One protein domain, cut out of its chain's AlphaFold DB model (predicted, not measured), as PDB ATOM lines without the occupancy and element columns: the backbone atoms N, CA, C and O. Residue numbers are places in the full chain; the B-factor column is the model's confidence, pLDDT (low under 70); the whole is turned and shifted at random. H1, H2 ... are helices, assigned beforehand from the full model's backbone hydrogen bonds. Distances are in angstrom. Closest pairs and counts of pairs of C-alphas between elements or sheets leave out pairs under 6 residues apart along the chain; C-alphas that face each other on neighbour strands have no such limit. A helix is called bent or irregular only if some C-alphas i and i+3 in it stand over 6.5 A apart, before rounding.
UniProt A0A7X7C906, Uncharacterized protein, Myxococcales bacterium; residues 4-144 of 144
ATOM      1  N   THR A   4      42.339 -44.613 -20.726       96.94
ATOM      2  CA  THR A   4      41.501 -43.474 -20.329       96.94
ATOM      3  C   THR A   4      41.851 -43.033 -18.916       96.94
ATOM      4  O   THR A   4      42.067 -41.852 -18.675       96.94
ATOM      5  N   LEU A   5      42.005 -43.999 -18.009       97.00
ATOM      6  CA  LEU A   5      42.383 -43.731 -16.630       97.00
ATOM      7  C   LEU A   5      43.775 -43.097 -16.532       97.00
ATOM      8  O   LEU A   5      43.933 -42.083 -15.864       97.00
ATOM      9  N   ARG A   6      44.763 -43.630 -17.264       97.56
ATOM     10  CA  ARG A   6      46.124 -43.076 -17.331       97.56
ATOM     11  C   ARG A   6      46.109 -41.614 -17.771       97.56
ATOM     12  O   ARG A   6      46.700 -40.783 -17.093       97.56
ATOM     13  N   LYS A   7      45.411 -41.300 -18.867       97.62
ATOM     14  CA  LYS A   7      45.290 -39.922 -19.370       97.62
ATOM     15  C   LYS A   7      44.620 -38.998 -18.362       97.62
ATOM     16  O   LYS A   7      45.057 -37.867 -18.197       97.62
ATOM     17  N   THR A   8      43.579 -39.474 -17.685       98.06
ATOM     18  CA  THR A   8      42.933 -38.714 -16.615       98.06
ATOM     19  C   THR A   8      43.927 -38.375 -15.506       98.06
ATOM     20  O   THR A   8      44.025 -37.205 -15.148       98.06
ATOM     21  N   MET A   9      44.699 -39.347 -15.011       97.88
ATOM     22  CA  MET A   9      45.697 -39.092 -13.964       97.88
ATOM     23  C   MET A   9      46.781 -38.113 -14.434       97.88
ATOM     24  O   MET A   9      47.141 -37.205 -13.696       97.88
ATOM     25  N   GLU A  10      47.255 -38.243 -15.678       97.69
ATOM     26  CA  GLU A  10      48.232 -37.312 -16.267       97.69
ATOM     27  C   GLU A  10      47.716 -35.870 -16.296       97.69
ATOM     28  O   GLU A  10      48.472 -34.947 -16.003       97.69
ATOM     29  N   ILE A  11      46.431 -35.667 -16.592       97.81
ATOM     30  CA  ILE A  11      45.819 -34.334 -16.588       97.81
ATOM     31  C   ILE A  11      45.708 -33.804 -15.156       97.81
ATOM     32  O   ILE A  11      46.179 -32.701 -14.889       97.81
ATOM     33  N   ILE A  12      45.145 -34.583 -14.227       96.81
ATOM     34  CA  ILE A  12      44.984 -34.172 -12.820       96.81
ATOM     35  C   ILE A  12      46.337 -33.762 -12.224       96.81
ATOM     36  O   ILE A  12      46.469 -32.679 -11.654       96.81
ATOM     37  N   PHE A  13      47.355 -34.604 -12.403       95.12
ATOM     38  CA  PHE A  13      48.672 -34.424 -11.796       95.12
ATOM     39  C   PHE A  13      49.588 -33.459 -12.552       95.12
ATOM     40  O   PHE A  13      50.649 -33.111 -12.043       95.12
ATOM     41  N   SER A  14      49.181 -32.979 -13.731       95.81
ATOM     42  CA  SER A  14      49.879 -31.878 -14.407       95.81
ATOM     43  C   SER A  14      49.575 -30.507 -13.802       95.81
ATOM     44  O   SER A  14      50.254 -29.537 -14.124       95.81
ATOM     45  N   SER A  15      48.577 -30.411 -12.918       93.25
ATOM     46  CA  SER A  15      48.233 -29.167 -12.236       93.25
ATOM     47  C   SER A  15      49.401 -28.618 -11.411       93.25
ATOM     48  O   SER A  15      49.788 -29.206 -10.401       93.25
ATOM     49  N   GLU A  16      49.841 -27.402 -11.729       85.69
ATOM     50  CA  GLU A  16      50.912 -26.697 -11.005       85.69
ATOM     51  C   GLU A  16      50.406 -25.791  -9.861       85.69
ATOM     52  O   GLU A  16      51.159 -24.978  -9.318       85.69
ATOM     53  N   ARG A  17      49.124 -25.889  -9.476       90.94
ATOM     54  CA  ARG A  17      48.537 -24.997  -8.461       90.94
ATOM     55  C   ARG A  17      49.195 -25.154  -7.084       90.94
ATOM     56  O   ARG A  17      49.248 -26.242  -6.518       90.94
ATOM     57  N   SER A  18      49.640 -24.033  -6.508       85.38
ATOM     58  CA  SER A  18      50.217 -23.964  -5.152       85.38
ATOM     59  C   SER A  18      49.186 -23.648  -4.060       85.38
ATOM     60  O   SER A  18      49.524 -23.589  -2.880       85.38
ATOM     61  N   MET A  19      47.942 -23.379  -4.453       92.00
ATOM     62  CA  MET A  19      46.810 -23.026  -3.598       92.00
ATOM     63  C   MET A  19      45.553 -23.747  -4.107       92.00
ATOM     64  O   MET A  19      45.584 -24.287  -5.215       92.00
ATOM     65  N   PRO A  20      44.446 -23.760  -3.341       95.69
ATOM     66  CA  PRO A  20      43.161 -24.234  -3.847       95.69
ATOM     67  C   PRO A  20      42.796 -23.623  -5.205       95.69
ATOM     68  O   PRO A  20      43.104 -22.453  -5.470       95.69
ATOM     69  N   ALA A  21      42.106 -24.394  -6.040       96.94
ATOM     70  CA  ALA A  21      41.654 -23.988  -7.368       96.94
ATOM     71  C   ALA A  21      40.828 -22.694  -7.304       96.94
ATOM     72  O   ALA A  21      41.047 -21.779  -8.089       96.94
ATOM     73  N   HIS A  22      39.981 -22.552  -6.278       97.56
ATOM     74  CA  HIS A  22      39.181 -21.348  -6.017       97.56
ATOM     75  C   HIS A  22      39.998 -20.046  -5.910       97.56
ATOM     76  O   HIS A  22      39.491 -18.965  -6.193       97.56
ATOM     77  N   PHE A  23      41.268 -20.129  -5.511       96.56
ATOM     78  CA  PHE A  23      42.162 -18.972  -5.385       96.56
ATOM     79  C   PHE A  23      43.263 -18.940  -6.445       96.56
ATOM     80  O   PHE A  23      44.171 -18.111  -6.363       96.56
ATOM     81  N   SER A  24      43.208 -19.849  -7.414       96.38
ATOM     82  CA  SER A  24      44.210 -19.994  -8.463       96.38
ATOM     83  C   SER A  24      43.672 -19.479  -9.795       96.38
ATOM     84  O   SER A  24      42.463 -19.410 -10.016       96.38
ATOM     85  N   SER A  25      44.584 -19.113 -10.693       93.50
ATOM     86  CA  SER A  25      44.259 -18.647 -12.041       93.50
ATOM     87  C   SER A  25      45.217 -19.277 -13.048       93.50
ATOM     88  O   SER A  25      46.377 -19.527 -12.721       93.50
ATOM     89  N   ASN A  26      44.755 -19.488 -14.280       90.94
ATOM     90  CA  ASN A  26      45.582 -19.966 -15.387       90.94
ATOM     91  C   ASN A  26      45.303 -19.138 -16.649       90.94
ATOM     92  O   ASN A  26      44.253 -19.269 -17.281       90.94
ATOM     93  N   GLY A  27      46.226 -18.231 -16.983       87.81
ATOM     94  CA  GLY A  27      46.008 -17.231 -18.028       87.81
ATOM     95  C   GLY A  27      44.807 -16.337 -17.705       87.81
ATOM     96  O   GLY A  27      44.805 -15.635 -16.697       87.81
ATOM     97  N   GLU A  28      43.786 -16.367 -18.562       87.44
ATOM     98  CA  GLU A  28      42.543 -15.600 -18.386       87.44
ATOM     99  C   GLU A  28      41.501 -16.316 -17.508       87.44
ATOM    100  O   GLU A  28      40.509 -15.703 -17.113       87.44
ATOM    101  N   ARG A  29      41.709 -17.601 -17.184       90.00
ATOM    102  CA  ARG A  29      40.795 -18.368 -16.329       90.00
ATOM    103  C   ARG A  29      41.010 -17.982 -14.872       90.00
ATOM    104  O   ARG A  29      42.113 -18.144 -14.346       90.00
ATOM    105  N   THR A  30      39.963 -17.485 -14.226       92.81
ATOM    106  CA  THR A  30      39.926 -17.224 -12.782       92.81
ATOM    107  C   THR A  30      39.279 -18.407 -12.073       92.81
ATOM    108  O   THR A  30      38.374 -19.013 -12.631       92.81
ATOM    109  N   GLN A  31      39.732 -18.722 -10.857       96.38
ATOM    110  CA  GLN A  31      39.324 -19.928 -10.126       96.38
ATOM    111  C   GLN A  31      39.531 -21.185 -10.978       96.38
ATOM    112  O   GLN A  31      38.604 -21.719 -11.574       96.38
ATOM    113  N   SER A  32      40.783 -21.605 -11.105       96.31
ATOM    114  CA  SER A  32      41.173 -22.636 -12.058       96.31
ATOM    115  C   SER A  32      41.897 -23.787 -11.383       96.31
ATOM    116  O   SER A  32      42.705 -23.588 -10.473       96.31
ATOM    117  N   PHE A  33      41.678 -24.995 -11.898       96.81
ATOM    118  CA  PHE A  33      42.499 -26.156 -11.554       96.81
ATOM    119  C   PHE A  33      43.912 -26.092 -12.150       96.81
ATOM    120  O   PHE A  33      44.735 -26.941 -11.815       96.81
ATOM    121  N   CYS A  34      44.208 -25.098 -12.997       96.06
ATOM    122  CA  CYS A  34      45.510 -24.896 -13.638       96.06
ATOM    123  C   CYS A  34      45.969 -26.105 -14.467       96.06
ATOM    124  O   CYS A  34      47.130 -26.502 -14.396       96.06
ATOM    125  N   VAL A  35      45.052 -26.684 -15.250       95.81
ATOM    126  CA  VAL A  35      45.342 -27.797 -16.167       95.81
ATOM    127  C   VAL A  35      45.039 -27.429 -17.613       95.81
ATOM    128  O   VAL A  35      44.068 -26.722 -17.901       95.81
ATOM    129  N   ASP A  36      45.836 -27.977 -18.525       92.81
ATOM    130  CA  ASP A  36      45.613 -27.858 -19.963       92.81
ATOM    131  C   ASP A  36      44.792 -29.049 -20.467       92.81
ATOM    132  O   ASP A  36      45.305 -30.121 -20.788       92.81
ATOM    133  N   PHE A  37      43.478 -28.847 -20.548       95.44
ATOM    134  CA  PHE A  37      42.542 -29.819 -21.103       95.44
ATOM    135  C   PHE A  37      41.497 -29.091 -21.946       95.44
ATOM    136  O   PHE A  37      40.650 -28.382 -21.417       95.44
ATOM    137  N   GLU A  38      41.576 -29.239 -23.270       93.31
ATOM    138  CA  GLU A  38      40.755 -28.475 -24.223       93.31
ATOM    139  C   GLU A  38      39.234 -28.616 -24.007       93.31
ATOM    140  O   GLU A  38      38.553 -27.591 -24.062       93.31
ATOM    141  N   PRO A  39      38.692 -29.798 -23.636       96.06
ATOM    142  CA  PRO A  39      37.277 -29.920 -23.285       96.06
ATOM    143  C   PRO A  39      36.849 -29.152 -22.027       96.06
ATOM    144  O   PRO A  39      35.653 -28.947 -21.850       96.06
ATOM    145  N   LEU A  40      37.779 -28.749 -21.151       96.25
ATOM    146  CA  LEU A  40      37.480 -27.926 -19.980       96.25
ATOM    147  C   LEU A  40      37.390 -26.455 -20.397       96.25
ATOM    148  O   LEU A  40      38.406 -25.792 -20.641       96.25
ATOM    149  N   SER A  41      36.159 -25.951 -20.457       95.69
ATOM    150  CA  SER A  41      35.880 -24.537 -20.696       95.69
ATOM    151  C   SER A  41      36.258 -23.677 -19.483       95.69
ATOM    152  O   SER A  41      36.354 -24.171 -18.364       95.69
ATOM    153  N   ALA A  42      36.462 -22.370 -19.689       96.00
ATOM    154  CA  ALA A  42      36.738 -21.444 -18.586       96.00
ATOM    155  C   ALA A  42      35.560 -21.329 -17.598       96.00
ATOM    156  O   ALA A  42      35.779 -21.119 -16.409       96.00
ATOM    157  N   GLU A  43      34.325 -21.471 -18.089       96.88
ATOM    158  CA  GLU A  43      33.116 -21.452 -17.262       96.88
ATOM    159  C   GLU A  43      33.017 -22.709 -16.395       96.88
ATOM    160  O   GLU A  43      32.801 -22.591 -15.194       96.88
ATOM    161  N   ASP A  44      33.261 -23.892 -16.968       97.31
ATOM    162  CA  ASP A  44      33.253 -25.148 -16.209       97.31
ATOM    163  C   ASP A  44      34.387 -25.202 -15.174       97.31
ATOM    164  O   ASP A  44      34.187 -25.696 -14.067       97.31
ATOM    165  N   ASP A  45      35.576 -24.696 -15.528       97.00
ATOM    166  CA  ASP A  45      36.738 -24.581 -14.632       97.00
ATOM    167  C   ASP A  45      36.368 -23.736 -13.403       97.00
ATOM    168  O   ASP A  45      36.481 -24.203 -12.269       97.00
ATOM    169  N   TYR A  46      35.792 -22.553 -13.646       97.81
ATOM    170  CA  TYR A  46      35.298 -21.654 -12.605       97.81
ATOM    171  C   TYR A  46      34.173 -22.282 -11.767       97.81
ATOM    172  O   TYR A  46      34.223 -22.225 -10.537       97.81
ATOM    173  N   GLU A  47      33.153 -22.875 -12.403       98.06
ATOM    174  CA  GLU A  47      32.003 -23.485 -11.714       98.06
ATOM    175  C   GLU A  47      32.484 -24.585 -10.765       98.06
ATOM    176  O   GLU A  47      32.151 -24.559  -9.580       98.06
ATOM    177  N   MET A  48      33.337 -25.494 -11.246       98.19
ATOM    178  CA  MET A  48      33.889 -26.570 -10.425       98.19
ATOM    179  C   MET A  48      34.797 -26.049  -9.311       98.19
ATOM    180  O   MET A  48      34.654 -26.478  -8.166       98.19
ATOM    181  N   ALA A  49      35.714 -25.122  -9.605       97.94
ATOM    182  CA  ALA A  49      36.633 -24.579  -8.606       97.94
ATOM    183  C   ALA A  49      35.894 -23.812  -7.497       97.94
ATOM    184  O   ALA A  49      36.275 -23.881  -6.326       97.94
ATOM    185  N   SER A  50      34.814 -23.110  -7.841       97.75
ATOM    186  CA  SER A  50      33.955 -22.444  -6.865       97.75
ATOM    187  C   SER A  50      33.130 -23.447  -6.058       97.75
ATOM    188  O   SER A  50      33.037 -23.323  -4.835       97.75
ATOM    189  N   ASP A  51      32.529 -24.436  -6.719       97.94
ATOM    190  CA  ASP A  51      31.635 -25.408  -6.089       97.94
ATOM    191  C   ASP A  51      32.375 -26.310  -5.097       97.94
ATOM    192  O   ASP A  51      31.968 -26.454  -3.941       97.94
ATOM    193  N   VAL A  52      33.528 -26.852  -5.501       97.44
ATOM    194  CA  VAL A  52      34.346 -27.732  -4.654       97.44
ATOM    195  C   VAL A  52      34.799 -27.044  -3.370       97.44
ATOM    196  O   VAL A  52      34.833 -27.676  -2.309       97.44
ATOM    197  N   TRP A  53      35.090 -25.743  -3.448       97.69
ATOM    198  CA  TRP A  53      35.460 -24.915  -2.310       97.69
ATOM    199  C   TRP A  53      34.272 -24.662  -1.383       97.69
ATOM    200  O   TRP A  53      34.382 -24.869  -0.173       97.69
ATOM    201  N   HIS A  54      33.117 -24.268  -1.921       96.62
ATOM    202  CA  HIS A  54      31.934 -24.015  -1.099       96.62
ATOM    203  C   HIS A  54      31.430 -25.285  -0.408       96.62
ATOM    204  O   HIS A  54      31.248 -25.275   0.812       96.62
ATOM    205  N   ALA A  55      31.328 -26.399  -1.132       96.00
ATOM    206  CA  ALA A  55      30.961 -27.691  -0.554       96.00
ATOM    207  C   ALA A  55      31.927 -28.119   0.563       96.00
ATOM    208  O   ALA A  55      31.516 -28.664   1.587       96.00
ATOM    209  N   TYR A  56      33.218 -27.817   0.408       94.38
ATOM    210  CA  TYR A  56      34.211 -28.048   1.449       94.38
ATOM    211  C   TYR A  56      34.020 -27.149   2.680       94.38
ATOM    212  O   TYR A  56      34.187 -27.608   3.812       94.38
ATOM    213  N   THR A  57      33.662 -25.875   2.499       90.62
ATOM    214  CA  THR A  57      33.399 -24.965   3.630       90.62
ATOM    215  C   THR A  57      32.180 -25.373   4.459       90.62
ATOM    216  O   THR A  57      32.128 -25.061   5.647       90.62
ATOM    217  N   GLU A  58      31.244 -26.119   3.870       89.69
ATOM    218  CA  GLU A  58      30.072 -26.677   4.553       89.69
ATOM    219  C   GLU A  58      30.341 -28.037   5.223       89.69
ATOM    220  O   GLU A  58      29.493 -28.550   5.959       89.69
ATOM    221  N   LEU A  59      31.522 -28.628   5.009       85.44
ATOM    222  CA  LEU A  59      31.897 -29.902   5.611       85.44
ATOM    223  C   LEU A  59      31.929 -29.781   7.147       85.44
ATOM    224  O   LEU A  59      32.671 -28.946   7.675       85.44
ATOM    225  N   PRO A  60      31.203 -30.632   7.900       78.44
ATOM    226  CA  PRO A  60      31.268 -30.626   9.356       78.44
ATOM    227  C   PRO A  60      32.691 -30.936   9.832       78.44
ATOM    228  O   PRO A  60      33.143 -32.082   9.774       78.44
ATOM    229  N   ARG A  61      33.413 -29.917  10.307       70.88
ATOM    230  CA  ARG A  61      34.768 -30.093  10.837       70.88
ATOM    231  C   ARG A  61      34.702 -30.502  12.299       70.88
ATOM    232  O   ARG A  61      34.105 -29.817  13.128       70.88
ATOM    233  N   GLY A  62      35.339 -31.623  12.623       67.19
ATOM    234  CA  GLY A  62      35.615 -31.961  14.013       67.19
ATOM    235  C   GLY A  62      36.602 -30.946  14.615       67.19
ATOM    236  O   GLY A  62      37.497 -30.488  13.906       67.19
ATOM    237  N   PRO A  63      36.506 -30.621  15.914       63.44
ATOM    238  CA  PRO A  63      37.331 -29.597  16.573       63.44
ATOM    239  C   PRO A  63      38.838 -29.921  16.656       63.44
ATOM    240  O   PRO A  63      39.589 -29.155  17.246       63.44
ATOM    241  N   ALA A  64      39.283 -31.050  16.099       78.69
ATOM    242  CA  ALA A  64      40.652 -31.555  16.199       78.69
ATOM    243  C   ALA A  64      41.423 -31.560  14.864       78.69
ATOM    244  O   ALA A  64      42.544 -32.057  14.839       78.69
ATOM    245  N   MET A  65      40.840 -31.060  13.769       86.25
ATOM    246  CA  MET A  65      41.496 -31.065  12.457       86.25
ATOM    247  C   MET A  65      42.396 -29.839  12.292       86.25
ATOM    248  O   MET A  65      41.949 -28.706  12.467       86.25
ATOM    249  N   THR A  66      43.654 -30.066  11.937       90.56
ATOM    250  CA  THR A  66      44.614 -29.011  11.597       90.56
ATOM    251  C   THR A  66      44.297 -28.380  10.238       90.56
ATOM    252  O   THR A  66      43.574 -28.954   9.419       90.56
ATOM    253  N   ASP A  67      44.879 -27.211   9.959       90.56
ATOM    254  CA  ASP A  67      44.747 -26.551   8.653       90.56
ATOM    255  C   ASP A  67      45.336 -27.392   7.513       90.56
ATOM    256  O   ASP A  67      44.822 -27.375   6.397       90.56
ATOM    257  N   LEU A  68      46.384 -28.172   7.791       92.38
ATOM    258  CA  LEU A  68      47.027 -29.003   6.780       92.38
ATOM    259  C   LEU A  68      46.217 -30.265   6.461       92.38
ATOM    260  O   LEU A  68      46.058 -30.605   5.294       92.38
ATOM    261  N   GLU A  69      45.639 -30.915   7.472       93.12
ATOM    262  CA  GLU A  69      44.675 -32.012   7.277       93.12
ATOM    263  C   GLU A  69      43.411 -31.518   6.560       93.12
ATOM    264  O   GLU A  69      42.875 -32.181   5.673       93.12
ATOM    265  N   SER A  70      42.967 -30.314   6.917       91.88
ATOM    266  CA  SER A  70      41.880 -29.600   6.259       91.88
ATOM    267  C   SER A  70      42.188 -29.383   4.773       91.88
ATOM    268  O   SER A  70      41.359 -29.713   3.923       91.88
ATOM    269  N   TYR A  71      43.376 -28.867   4.454       92.62
ATOM    270  CA  TYR A  71      43.826 -28.643   3.082       92.62
ATOM    271  C   TYR A  71      43.975 -29.948   2.293       92.62
ATOM    272  O   TYR A  71      43.599 -29.992   1.128       92.62
ATOM    273  N   LEU A  72      44.444 -31.020   2.928       94.62
ATOM    274  CA  LEU A  72      44.557 -32.349   2.327       94.62
ATOM    275  C   LEU A  72      43.198 -32.889   1.841       94.62
ATOM    276  O   LEU A  72      43.108 -33.375   0.714       94.62
ATOM    277  N   ILE A  73      42.124 -32.741   2.630       96.00
ATOM    278  CA  ILE A  73      40.763 -33.113   2.191       96.00
ATOM    279  C   ILE A  73      40.347 -32.292   0.969       96.00
ATOM    280  O   ILE A  73      39.860 -32.852  -0.011       96.00
ATOM    281  N   LEU A  74      40.538 -30.974   1.017       96.50
ATOM    282  CA  LEU A  74      40.170 -30.091  -0.086       96.50
ATOM    283  C   LEU A  74      40.948 -30.429  -1.366       96.50
ATOM    284  O   LEU A  74      40.337 -30.614  -2.413       96.50
ATOM    285  N   ARG A  75      42.276 -30.570  -1.276       96.12
ATOM    286  CA  ARG A  75      43.156 -30.901  -2.406       96.12
ATOM    287  C   ARG A  75      42.728 -32.208  -3.076       96.12
ATOM    288  O   ARG A  75      42.682 -32.251  -4.303       96.12
ATOM    289  N   CYS A  76      42.376 -33.224  -2.285       97.88
ATOM    290  CA  CYS A  76      41.855 -34.496  -2.784       97.88
ATOM    291  C   CYS A  76      40.487 -34.332  -3.465       97.88
ATOM    292  O   CYS A  76      40.252 -34.901  -4.527       97.88
ATOM    293  N   GLY A  77      39.574 -33.556  -2.869       98.44
ATOM    294  CA  GLY A  77      38.246 -33.301  -3.433       98.44
ATOM    295  C   GLY A  77      38.300 -32.560  -4.767       98.44
ATOM    296  O   GLY A  77      37.609 -32.945  -5.707       98.44
ATOM    297  N   GLU A  78      39.173 -31.559  -4.873       98.50
ATOM    298  CA  GLU A  78      39.451 -30.843  -6.120       98.50
ATOM    299  C   GLU A  78      39.890 -31.792  -7.241       98.50
ATOM    300  O   GLU A  78      39.325 -31.756  -8.334       98.50
ATOM    301  N   ASP A  79      40.850 -32.677  -6.967       98.56
ATOM    302  CA  ASP A  79      41.333 -33.637  -7.965       98.56
ATOM    303  C   ASP A  79      40.296 -34.689  -8.329       98.56
ATOM    304  O   ASP A  79      40.201 -35.076  -9.491       98.56
ATOM    305  N   ILE A  80      39.472 -35.118  -7.373       98.81
ATOM    306  CA  ILE A  80      38.356 -36.023  -7.648       98.81
ATOM    307  C   ILE A  80      37.304 -35.340  -8.530       98.81
ATOM    308  O   ILE A  80      36.791 -35.977  -9.453       98.81
ATOM    309  N   MET A  81      36.974 -34.070  -8.277       98.81
ATOM    310  CA  MET A  81      36.001 -33.331  -9.085       98.81
ATOM    311  C   MET A  81      36.510 -33.143 -10.516       98.81
ATOM    312  O   MET A  81      35.828 -33.539 -11.467       98.81
ATOM    313  N   LEU A  82      37.729 -32.618 -10.668       98.69
ATOM    314  CA  LEU A  82      38.372 -32.465 -11.971       98.69
ATOM    315  C   LEU A  82      38.509 -33.817 -12.678       98.69
ATOM    316  O   LEU A  82      38.178 -33.948 -13.855       98.69
ATOM    317  N   GLY A  83      38.961 -34.841 -11.960       98.62
ATOM    318  CA  GLY A  83      39.143 -36.183 -12.488       98.62
ATOM    319  C   GLY A  83      37.847 -36.792 -13.002       98.62
ATOM    320  O   GLY A  83      37.831 -37.367 -14.090       98.62
ATOM    321  N   ALA A  84      36.745 -36.619 -12.270       98.81
ATOM    322  CA  ALA A  84      35.428 -37.071 -12.697       98.81
ATOM    323  C   ALA A  84      34.952 -36.329 -13.951       98.81
ATOM    324  O   ALA A  84      34.403 -36.960 -14.854       98.81
ATOM    325  N   TYR A  85      35.213 -35.024 -14.058       98.75
ATOM    326  CA  TYR A  85      34.928 -34.266 -15.275       98.75
ATOM    327  C   TYR A  85      35.732 -34.801 -16.470       98.75
ATOM    328  O   TYR A  85      35.165 -35.187 -17.495       98.75
ATOM    329  N   VAL A  86      37.057 -34.895 -16.321       98.62
ATOM    330  CA  VAL A  86      37.985 -35.326 -17.376       98.62
ATOM    331  C   VAL A  86      37.664 -36.742 -17.843       98.62
ATOM    332  O   VAL A  86      37.505 -36.976 -19.041       98.62
ATOM    333  N   ILE A  87      37.527 -37.698 -16.919       98.50
ATOM    334  CA  ILE A  87      37.293 -39.103 -17.276       98.50
ATOM    335  C   ILE A  87      35.947 -39.296 -17.975       98.50
ATOM    336  O   ILE A  87      35.842 -40.119 -18.882       98.50
ATOM    337  N   THR A  88      34.945 -38.487 -17.623       98.56
ATOM    338  CA  THR A  88      33.636 -38.480 -18.284       98.56
ATOM    339  C   THR A  88      33.740 -37.924 -19.701       98.56
ATOM    340  O   THR A  88      33.260 -38.563 -20.636       98.56
ATOM    341  N   LYS A  89      34.441 -36.799 -19.911       98.06
ATOM    342  CA  LYS A  89      34.695 -36.258 -21.263       98.06
ATOM    343  C   LYS A  89      35.494 -37.227 -22.146       98.06
ATOM    344  O   LYS A  89      35.350 -37.201 -23.364       98.06
ATOM    345  N   LEU A  90      36.296 -38.109 -21.547       97.56
ATOM    346  CA  LEU A  90      37.033 -39.171 -22.242       97.56
ATOM    347  C   LEU A  90      36.236 -40.486 -22.419       97.56
ATOM    348  O   LEU A  90      36.794 -41.460 -22.926       97.56
ATOM    349  N   GLY A  91      34.957 -40.540 -22.018       97.12
ATOM    350  CA  GLY A  91      34.086 -41.720 -22.155       97.12
ATOM    351  C   GLY A  91      34.412 -42.870 -21.191       97.12
ATOM    352  O   GLY A  91      34.223 -44.042 -21.520       97.12
ATOM    353  N   GLY A  92      34.999 -42.544 -20.039       97.25
ATOM    354  CA  GLY A  92      35.440 -43.480 -19.009       97.25
ATOM    355  C   GLY A  92      34.616 -43.420 -17.726       97.25
ATOM    356  O   GLY A  92      35.150 -43.726 -16.667       97.25
ATOM    357  N   GLU A  93      33.337 -43.046 -17.769       96.75
ATOM    358  CA  GLU A  93      32.500 -42.838 -16.577       96.75
ATOM    359  C   GLU A  93      32.443 -44.061 -15.641       96.75
ATOM    360  O   GLU A  93      32.373 -43.925 -14.422       96.75
ATOM    361  N   LYS A  94      32.575 -45.276 -16.188       97.56
ATOM    362  CA  LYS A  94      32.627 -46.529 -15.409       97.56
ATOM    363  C   LYS A  94      33.910 -46.703 -14.588       97.56
ATOM    364  O   LYS A  94      33.994 -47.640 -13.803       97.56
ATOM    365  N   LEU A  95      34.907 -45.849 -14.802       98.12
ATOM    366  CA  LEU A  95      36.213 -45.878 -14.147       98.12
ATOM    367  C   LEU A  95      36.339 -44.806 -13.050       98.12
ATOM    368  O   LEU A  95      37.408 -44.684 -12.462       98.12
ATOM    369  N   ILE A  96      35.282 -44.034 -12.759       98.31
ATOM    370  CA  ILE A  96      35.315 -42.955 -11.753       98.31
ATOM    371  C   ILE A  96      35.714 -43.482 -10.370       98.31
ATOM    372  O   ILE A  96      36.554 -42.874  -9.712       98.31
ATOM    373  N   ASP A  97      35.169 -44.620  -9.938       98.06
ATOM    374  CA  ASP A  97      35.516 -45.193  -8.631       98.06
ATOM    375  C   ASP A  97      36.973 -45.669  -8.574       98.06
ATOM    376  O   ASP A  97      37.642 -45.495  -7.555       98.06
ATOM    377  N   GLU A  98      37.491 -46.214  -9.680       98.25
ATOM    378  CA  GLU A  98      38.901 -46.602  -9.783       98.25
ATOM    379  C   GLU A  98      39.810 -45.360  -9.740       98.25
ATOM    380  O   GLU A  98      40.785 -45.332  -8.993       98.25
ATOM    381  N   MET A  99      39.448 -44.299 -10.469       98.38
ATOM    382  CA  MET A  99      40.140 -43.004 -10.463       98.38
ATOM    383  C   MET A  99      40.186 -42.374  -9.073       98.38
ATOM    384  O   MET A  99      41.254 -41.949  -8.638       98.38
ATOM    385  N   LYS A 100      39.066 -42.376  -8.341       98.19
ATOM    386  CA  LYS A 100      39.018 -41.882  -6.956       98.19
ATOM    387  C   LYS A 100      40.020 -42.604  -6.065       98.19
ATOM    388  O   LYS A 100      40.670 -41.949  -5.259       98.19
ATOM    389  N   GLY A 101      40.154 -43.924  -6.220       97.94
ATOM    390  CA  GLY A 101      41.163 -44.710  -5.511       97.94
ATOM    391  C   GLY A 101      42.574 -44.181  -5.759       97.94
ATOM    392  O   GLY A 101      43.267 -43.839  -4.806       97.94
ATOM    393  N   TYR A 102      42.954 -44.008  -7.028       98.06
ATOM    394  CA  TYR A 102      44.276 -43.479  -7.384       98.06
ATOM    395  C   TYR A 102      44.522 -42.052  -6.876       98.06
ATOM    396  O   TYR A 102      45.624 -41.765  -6.423       98.06
ATOM    397  N   VAL A 103      43.524 -41.164  -6.923       98.38
ATOM    398  CA  VAL A 103      43.667 -39.791  -6.400       98.38
ATOM    399  C   VAL A 103      43.856 -39.785  -4.880       98.38
ATOM    400  O   VAL A 103      44.672 -39.022  -4.361       98.38
ATOM    401  N   ILE A 104      43.120 -40.630  -4.153       98.31
ATOM    402  CA  ILE A 104      43.260 -40.747  -2.697       98.31
ATOM    403  C   ILE A 104      44.646 -41.293  -2.343       98.31
ATOM    404  O   ILE A 104      45.304 -40.727  -1.472       98.31
ATOM    405  N   ASP A 105      45.095 -42.349  -3.022       97.31
ATOM    406  CA  ASP A 105      46.408 -42.955  -2.784       97.31
ATOM    407  C   ASP A 105      47.545 -41.959  -3.070       97.31
ATOM    408  O   ASP A 105      48.427 -41.786  -2.226       97.31
ATOM    409  N   ASP A 106      47.479 -41.230  -4.189       96.38
ATOM    410  CA  ASP A 106      48.446 -40.176  -4.526       96.38
ATOM    411  C   ASP A 106      48.445 -39.038  -3.495       96.38
ATOM    412  O   ASP A 106      49.504 -38.574  -3.069       96.38
ATOM    413  N   THR A 107      47.267 -38.626  -3.015       96.31
ATOM    414  CA  THR A 107      47.173 -37.597  -1.969       96.31
ATOM    415  C   THR A 107      47.819 -38.075  -0.667       96.31
ATOM    416  O   THR A 107      48.521 -37.305  -0.009       96.31
ATOM    417  N   ILE A 108      47.605 -39.334  -0.272       96.62
ATOM    418  CA  ILE A 108      48.244 -39.915   0.917       96.62
ATOM    419  C   ILE A 108      49.765 -39.909   0.749       96.62
ATOM    420  O   ILE A 108      50.473 -39.497   1.668       96.62
ATOM    421  N   GLU A 109      50.269 -40.332  -0.410       95.56
ATOM    422  CA  GLU A 109      51.703 -40.381  -0.699       95.56
ATOM    423  C   GLU A 109      52.330 -38.977  -0.696       95.56
ATOM    424  O   GLU A 109      53.311 -38.740   0.017       95.56
ATOM    425  N   SER A 110      51.707 -38.017  -1.383       92.69
ATOM    426  CA  SER A 110      52.168 -36.628  -1.539       92.69
ATOM    427  C   SER A 110      52.227 -35.818  -0.236       92.69
ATOM    428  O   SER A 110      52.895 -34.782  -0.169       92.69
ATOM    429  N   PHE A 111      51.514 -36.266   0.800       93.44
ATOM    430  CA  PHE A 111      51.484 -35.634   2.121       93.44
ATOM    431  C   PHE A 111      52.047 -36.526   3.231       93.44
ATOM    432  O   PHE A 111      51.995 -36.140   4.402       93.44
ATOM    433  N   SER A 112      52.601 -37.691   2.892       91.88
ATOM    434  CA  SER A 112      53.104 -38.674   3.859       91.88
ATOM    435  C   SER A 112      54.219 -38.140   4.767       91.88
ATOM    436  O   SER A 112      54.374 -38.610   5.889       91.88
ATOM    437  N   ASP A 113      54.963 -37.126   4.320       92.38
ATOM    438  CA  ASP A 113      56.025 -36.447   5.067       92.38
ATOM    439  C   ASP A 113      55.524 -35.286   5.950       92.38
ATOM    440  O   ASP A 113      56.289 -34.729   6.741       92.38
ATOM    441  N   LYS A 114      54.250 -34.900   5.809       93.12
ATOM    442  CA  LYS A 114      53.663 -33.698   6.425       93.12
ATOM    443  C   LYS A 114      52.463 -33.986   7.321       93.12
ATOM    444  O   LYS A 114      52.173 -33.195   8.217       93.12
ATOM    445  N   VAL A 115      51.730 -35.064   7.048       93.25
ATOM    446  CA  VAL A 115      50.479 -35.414   7.727       93.25
ATOM    447  C   VAL A 115      50.491 -36.899   8.090       93.25
ATOM    448  O   VAL A 115      50.029 -37.742   7.323       93.25
ATOM    449  N   ASP A 116      50.943 -37.219   9.305       91.69
ATOM    450  CA  ASP A 116      51.072 -38.600   9.810       91.69
ATOM    451  C   ASP A 116      49.770 -39.419   9.724       91.69
ATOM    452  O   ASP A 116      49.786 -40.644   9.612       91.69
ATOM    453  N   ARG A 117      48.616 -38.745   9.793       92.31
ATOM    454  CA  ARG A 117      47.280 -39.361   9.803       92.31
ATOM    455  C   ARG A 117      46.514 -39.159   8.493       92.31
ATOM    456  O   ARG A 117      45.292 -39.292   8.492       92.31
ATOM    457  N   ALA A 118      47.193 -38.878   7.374       94.38
ATOM    458  CA  ALA A 118      46.561 -38.612   6.072       94.38
ATOM    459  C   ALA A 118      45.517 -39.677   5.687       94.38
ATOM    460  O   ALA A 118      44.368 -39.348   5.385       94.38
ATOM    461  N   GLN A 119      45.880 -40.960   5.792       95.19
ATOM    462  CA  GLN A 119      44.975 -42.071   5.487       95.19
ATOM    463  C   GLN A 119      43.732 -42.089   6.389       95.19
ATOM    464  O   GLN A 119      42.626 -42.361   5.918       95.19
ATOM    465  N   GLU A 120      43.892 -41.799   7.682       93.94
ATOM    466  CA  GLU A 120      42.777 -41.758   8.629       93.94
ATOM    467  C   GLU A 120      41.823 -40.604   8.300       93.94
ATOM    468  O   GLU A 120      40.612 -40.807   8.220       93.94
ATOM    469  N   VAL A 121      42.375 -39.415   8.039       93.31
ATOM    470  CA  VAL A 121      41.627 -38.193   7.714       93.31
ATOM    471  C   VAL A 121      40.789 -38.376   6.443       93.31
ATOM    472  O   VAL A 121      39.580 -38.120   6.461       93.31
ATOM    473  N   LEU A 122      41.389 -38.899   5.370       95.25
ATOM    474  CA  LEU A 122      40.710 -39.154   4.089       95.25
ATOM    475  C   LEU A 122      39.702 -40.309   4.168       95.25
ATOM    476  O   LEU A 122      38.799 -40.414   3.339       95.25
ATOM    477  N   SER A 123      39.813 -41.163   5.189       94.88
ATOM    478  CA  SER A 123      38.898 -42.283   5.420       94.88
ATOM    479  C   SER A 123      37.694 -41.936   6.297       94.88
ATOM    480  O   SER A 123      36.821 -42.792   6.479       94.88
ATOM    481  N   THR A 124      37.615 -40.719   6.842       93.75
ATOM    482  CA  THR A 124      36.467 -40.293   7.654       93.75
ATOM    483  C   THR A 124      35.169 -40.284   6.841       93.75
ATOM    484  O   THR A 124      35.163 -40.070   5.630       93.75
ATOM    485  N   GLU A 125      34.030 -40.490   7.509       93.25
ATOM    486  CA  GLU A 125      32.720 -40.462   6.843       93.25
ATOM    487  C   GLU A 125      32.445 -39.108   6.167       93.25
ATOM    488  O   GLU A 125      31.893 -39.067   5.067       93.25
ATOM    489  N   ALA A 126      32.867 -38.007   6.798       92.81
ATOM    490  CA  ALA A 126      32.733 -36.665   6.243       92.81
ATOM    491  C   ALA A 126      33.543 -36.507   4.947       92.81
ATOM    492  O   ALA A 126      32.977 -36.098   3.933       92.81
ATOM    493  N   ALA A 127      34.825 -36.898   4.947       95.06
ATOM    494  CA  ALA A 127      35.666 -36.853   3.751       95.06
ATOM    495  C   ALA A 127      35.088 -37.721   2.623       95.06
ATOM    496  O   ALA A 127      34.943 -37.252   1.500       95.06
ATOM    497  N   ARG A 128      34.637 -38.945   2.929       95.94
ATOM    498  CA  ARG A 128      34.007 -39.834   1.934       95.94
ATOM    499  C   ARG A 128      32.752 -39.233   1.308       95.94
ATOM    500  O   ARG A 128      32.594 -39.301   0.094       95.94
ATOM    501  N   LYS A 129      31.870 -38.632   2.114       96.00
ATOM    502  CA  LYS A 129      30.668 -37.938   1.616       96.00
ATOM    503  C   LYS A 129      31.030 -36.764   0.709       96.00
ATOM    504  O   LYS A 129      30.390 -36.570  -0.318       96.00
ATOM    505  N   TYR A 130      32.066 -36.017   1.069       97.50
ATOM    506  CA  TYR A 130      32.566 -34.915   0.259       97.50
ATOM    507  C   TYR A 130      33.203 -35.382  -1.053       97.50
ATOM    508  O   TYR A 130      32.917 -34.819  -2.102       97.50
ATOM    509  N   PHE A 131      33.987 -36.457  -1.046       98.31
ATOM    510  CA  PHE A 131      34.549 -37.029  -2.274       98.31
ATOM    511  C   PHE A 131      33.474 -37.588  -3.196       98.31
ATOM    512  O   PHE A 131      33.572 -37.441  -4.411       98.31
ATOM    513  N   GLU A 132      32.424 -38.177  -2.628       98.25
ATOM    514  CA  GLU A 132      31.254 -38.604  -3.386       98.25
ATOM    515  C   GLU A 132      30.518 -37.419  -4.016       98.25
ATOM    516  O   GLU A 132      30.119 -37.481  -5.179       98.25
ATOM    517  N   TYR A 133      30.373 -36.316  -3.281       98.31
ATOM    518  CA  TYR A 133      29.854 -35.071  -3.838       98.31
ATOM    519  C   TYR A 133      30.709 -34.594  -5.019       98.31
ATOM    520  O   TYR A 133      30.180 -34.407  -6.112       98.31
ATOM    521  N   CYS A 134      32.025 -34.480  -4.818       98.69
ATOM    522  CA  CYS A 134      32.970 -33.991  -5.819       98.69
ATOM    523  C   CYS A 134      32.914 -34.818  -7.107       98.69
ATOM    524  O   CYS A 134      32.785 -34.255  -8.195       98.69
ATOM    525  N   SER A 135      32.932 -36.152  -7.000       98.62
ATOM    526  CA  SER A 135      32.857 -37.017  -8.178       98.62
ATOM    527  C   SER A 135      31.527 -36.883  -8.914       98.62
ATOM    528  O   SER A 135      31.499 -36.829 -10.142       98.62
ATOM    529  N   ASN A 136      30.415 -36.788  -8.178       98.44
ATOM    530  CA  ASN A 136      29.093 -36.628  -8.781       98.44
ATOM    531  C   ASN A 136      28.919 -35.269  -9.463       98.44
ATOM    532  O   ASN A 136      28.301 -35.200 -10.525       98.44
ATOM    533  N   ALA A 137      29.428 -34.197  -8.862       98.38
ATOM    534  CA  ALA A 137      29.375 -32.853  -9.425       98.38
ATOM    535  C   ALA A 137      30.190 -32.766 -10.725       98.38
ATOM    536  O   ALA A 137      29.634 -32.393 -11.759       98.38
ATOM    537  N   GLY A 138      31.448 -33.229 -10.712       98.50
ATOM    538  CA  GLY A 138      32.301 -33.258 -11.905       98.50
ATOM    539  C   GLY A 138      31.701 -34.089 -13.047       98.50
ATOM    540  O   GLY A 138      31.634 -33.629 -14.187       98.50
ATOM    541  N   PHE A 139      31.169 -35.279 -12.738       98.56
ATOM    542  CA  PHE A 139      30.454 -36.118 -13.709       98.56
ATOM    543  C   PHE A 139      29.231 -35.414 -14.316       98.56
ATOM    544  O   PHE A 139      29.050 -35.410 -15.537       98.56
ATOM    545  N   LYS A 140      28.375 -34.819 -13.472       98.25
ATOM    546  CA  LYS A 140      27.153 -34.139 -13.923       98.25
ATOM    547  C   LYS A 140      27.470 -32.964 -14.828       98.25
ATOM    548  O   LYS A 140      26.793 -32.806 -15.839       98.25
ATOM    549  N   LEU A 141      28.474 -32.163 -14.476       97.75
ATOM    550  CA  LEU A 141      28.880 -31.022 -15.284       97.75
ATOM    551  C   LEU A 141      29.409 -31.474 -16.649       97.75
ATOM    552  O   LEU A 141      28.972 -30.962 -17.673       97.75
ATOM    553  N   ALA A 142      30.263 -32.501 -16.681       97.62
ATOM    554  CA  ALA A 142      30.791 -33.041 -17.931       97.62
ATOM    555  C   ALA A 142      29.727 -33.677 -18.842       97.62
ATOM    556  O   ALA A 142      29.950 -33.771 -20.050       97.62
ATOM    557  N   SER A 143      28.600 -34.112 -18.274       95.56
ATOM    558  CA  SER A 143      27.495 -34.763 -18.991       95.56
ATOM    559  C   SER A 143      26.443 -33.791 -19.548       95.56
ATOM    560  O   SER A 143      25.479 -34.255 -20.162       95.56
ATOM    561  N   LYS A 144      26.589 -32.482 -19.304       89.31
ATOM    562  CA  LYS A 144      25.804 -31.435 -19.978       89.31
ATOM    563  C   LYS A 144      26.262 -31.301 -21.436       89.31
ATOM    564  O   LYS A 144      25.366 -31.117 -22.289       89.31
TER     565      LYS A 144
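This is residues 4 to 144 of the 144 residues of an uncharacterized protein of Myxococcales bacterium (UniProt A0A7X7C906). You are looking at a bundle of helices built round one long helix, H3, which runs through the core with H1, H2, H4 and H6 packed on it, while short H5 packs on residues 69 to 73 of H3. The printed part has 141 residues with six named helices, H1 to H6 along the chain, and no named strand: the class is all helix. It is compact, with a radius of gyration of the C-alphas of 13.9 A, and rounded, spanning 40 by 31 by 26 A.

Start at H1, residues 4 to 13, which touches residues 79 to 87 alone of the hub, H3, residues 67 to 89; their closest C-alphas, Thr 8 and Ile 87, are 5.7 A apart. H2, residues 42 to 57, forms a hairpin with H3, closest at the C-alphas of Val 52 and Glu 78, 6.2 A. H4, residues 93 to 110, forms another, at a shallow tilt of 29 degrees, with the C-alphas of Ile 80 and Lys 100 closest at 5.9 A. H4 is irregular, with C-alphas 94 and 97 7.5 A apart. H5, residues 118 to 122, touches H3, closest at the C-alphas of Ile 73 and Leu 122, 6.3 A. H6, residues 125 to 142, touches H3 the same way at a shallow tilt of 31 degrees; the C-alphas of Tyr 85 and Gly 138 are closest, 4.4 A. H2 and H4 are apart. Every O i to N i+4 pair is within hydrogen-bond range in H1, H3, H5 and H6, against 11 of 12 in H2 and 12 of 14 in H4.

Find C-alpha 4 at (41.501, -43.474, -20.329), where H1 begins its 14.4 A. H2 spans 22.7 A, H3 33.0 A, H4 25.5 A and H5 6.2 A. H6 runs 25.9 A to C-alpha 142 at (30.791, -33.041, -17.931).

The C-alphas farthest apart, Glu 38 and Pro 63, are 41.0 A apart. The printed part has no cut; the link from H1 to H2 is long, 28 residues. Look for pLDDT under 70 at residues 62 to 63.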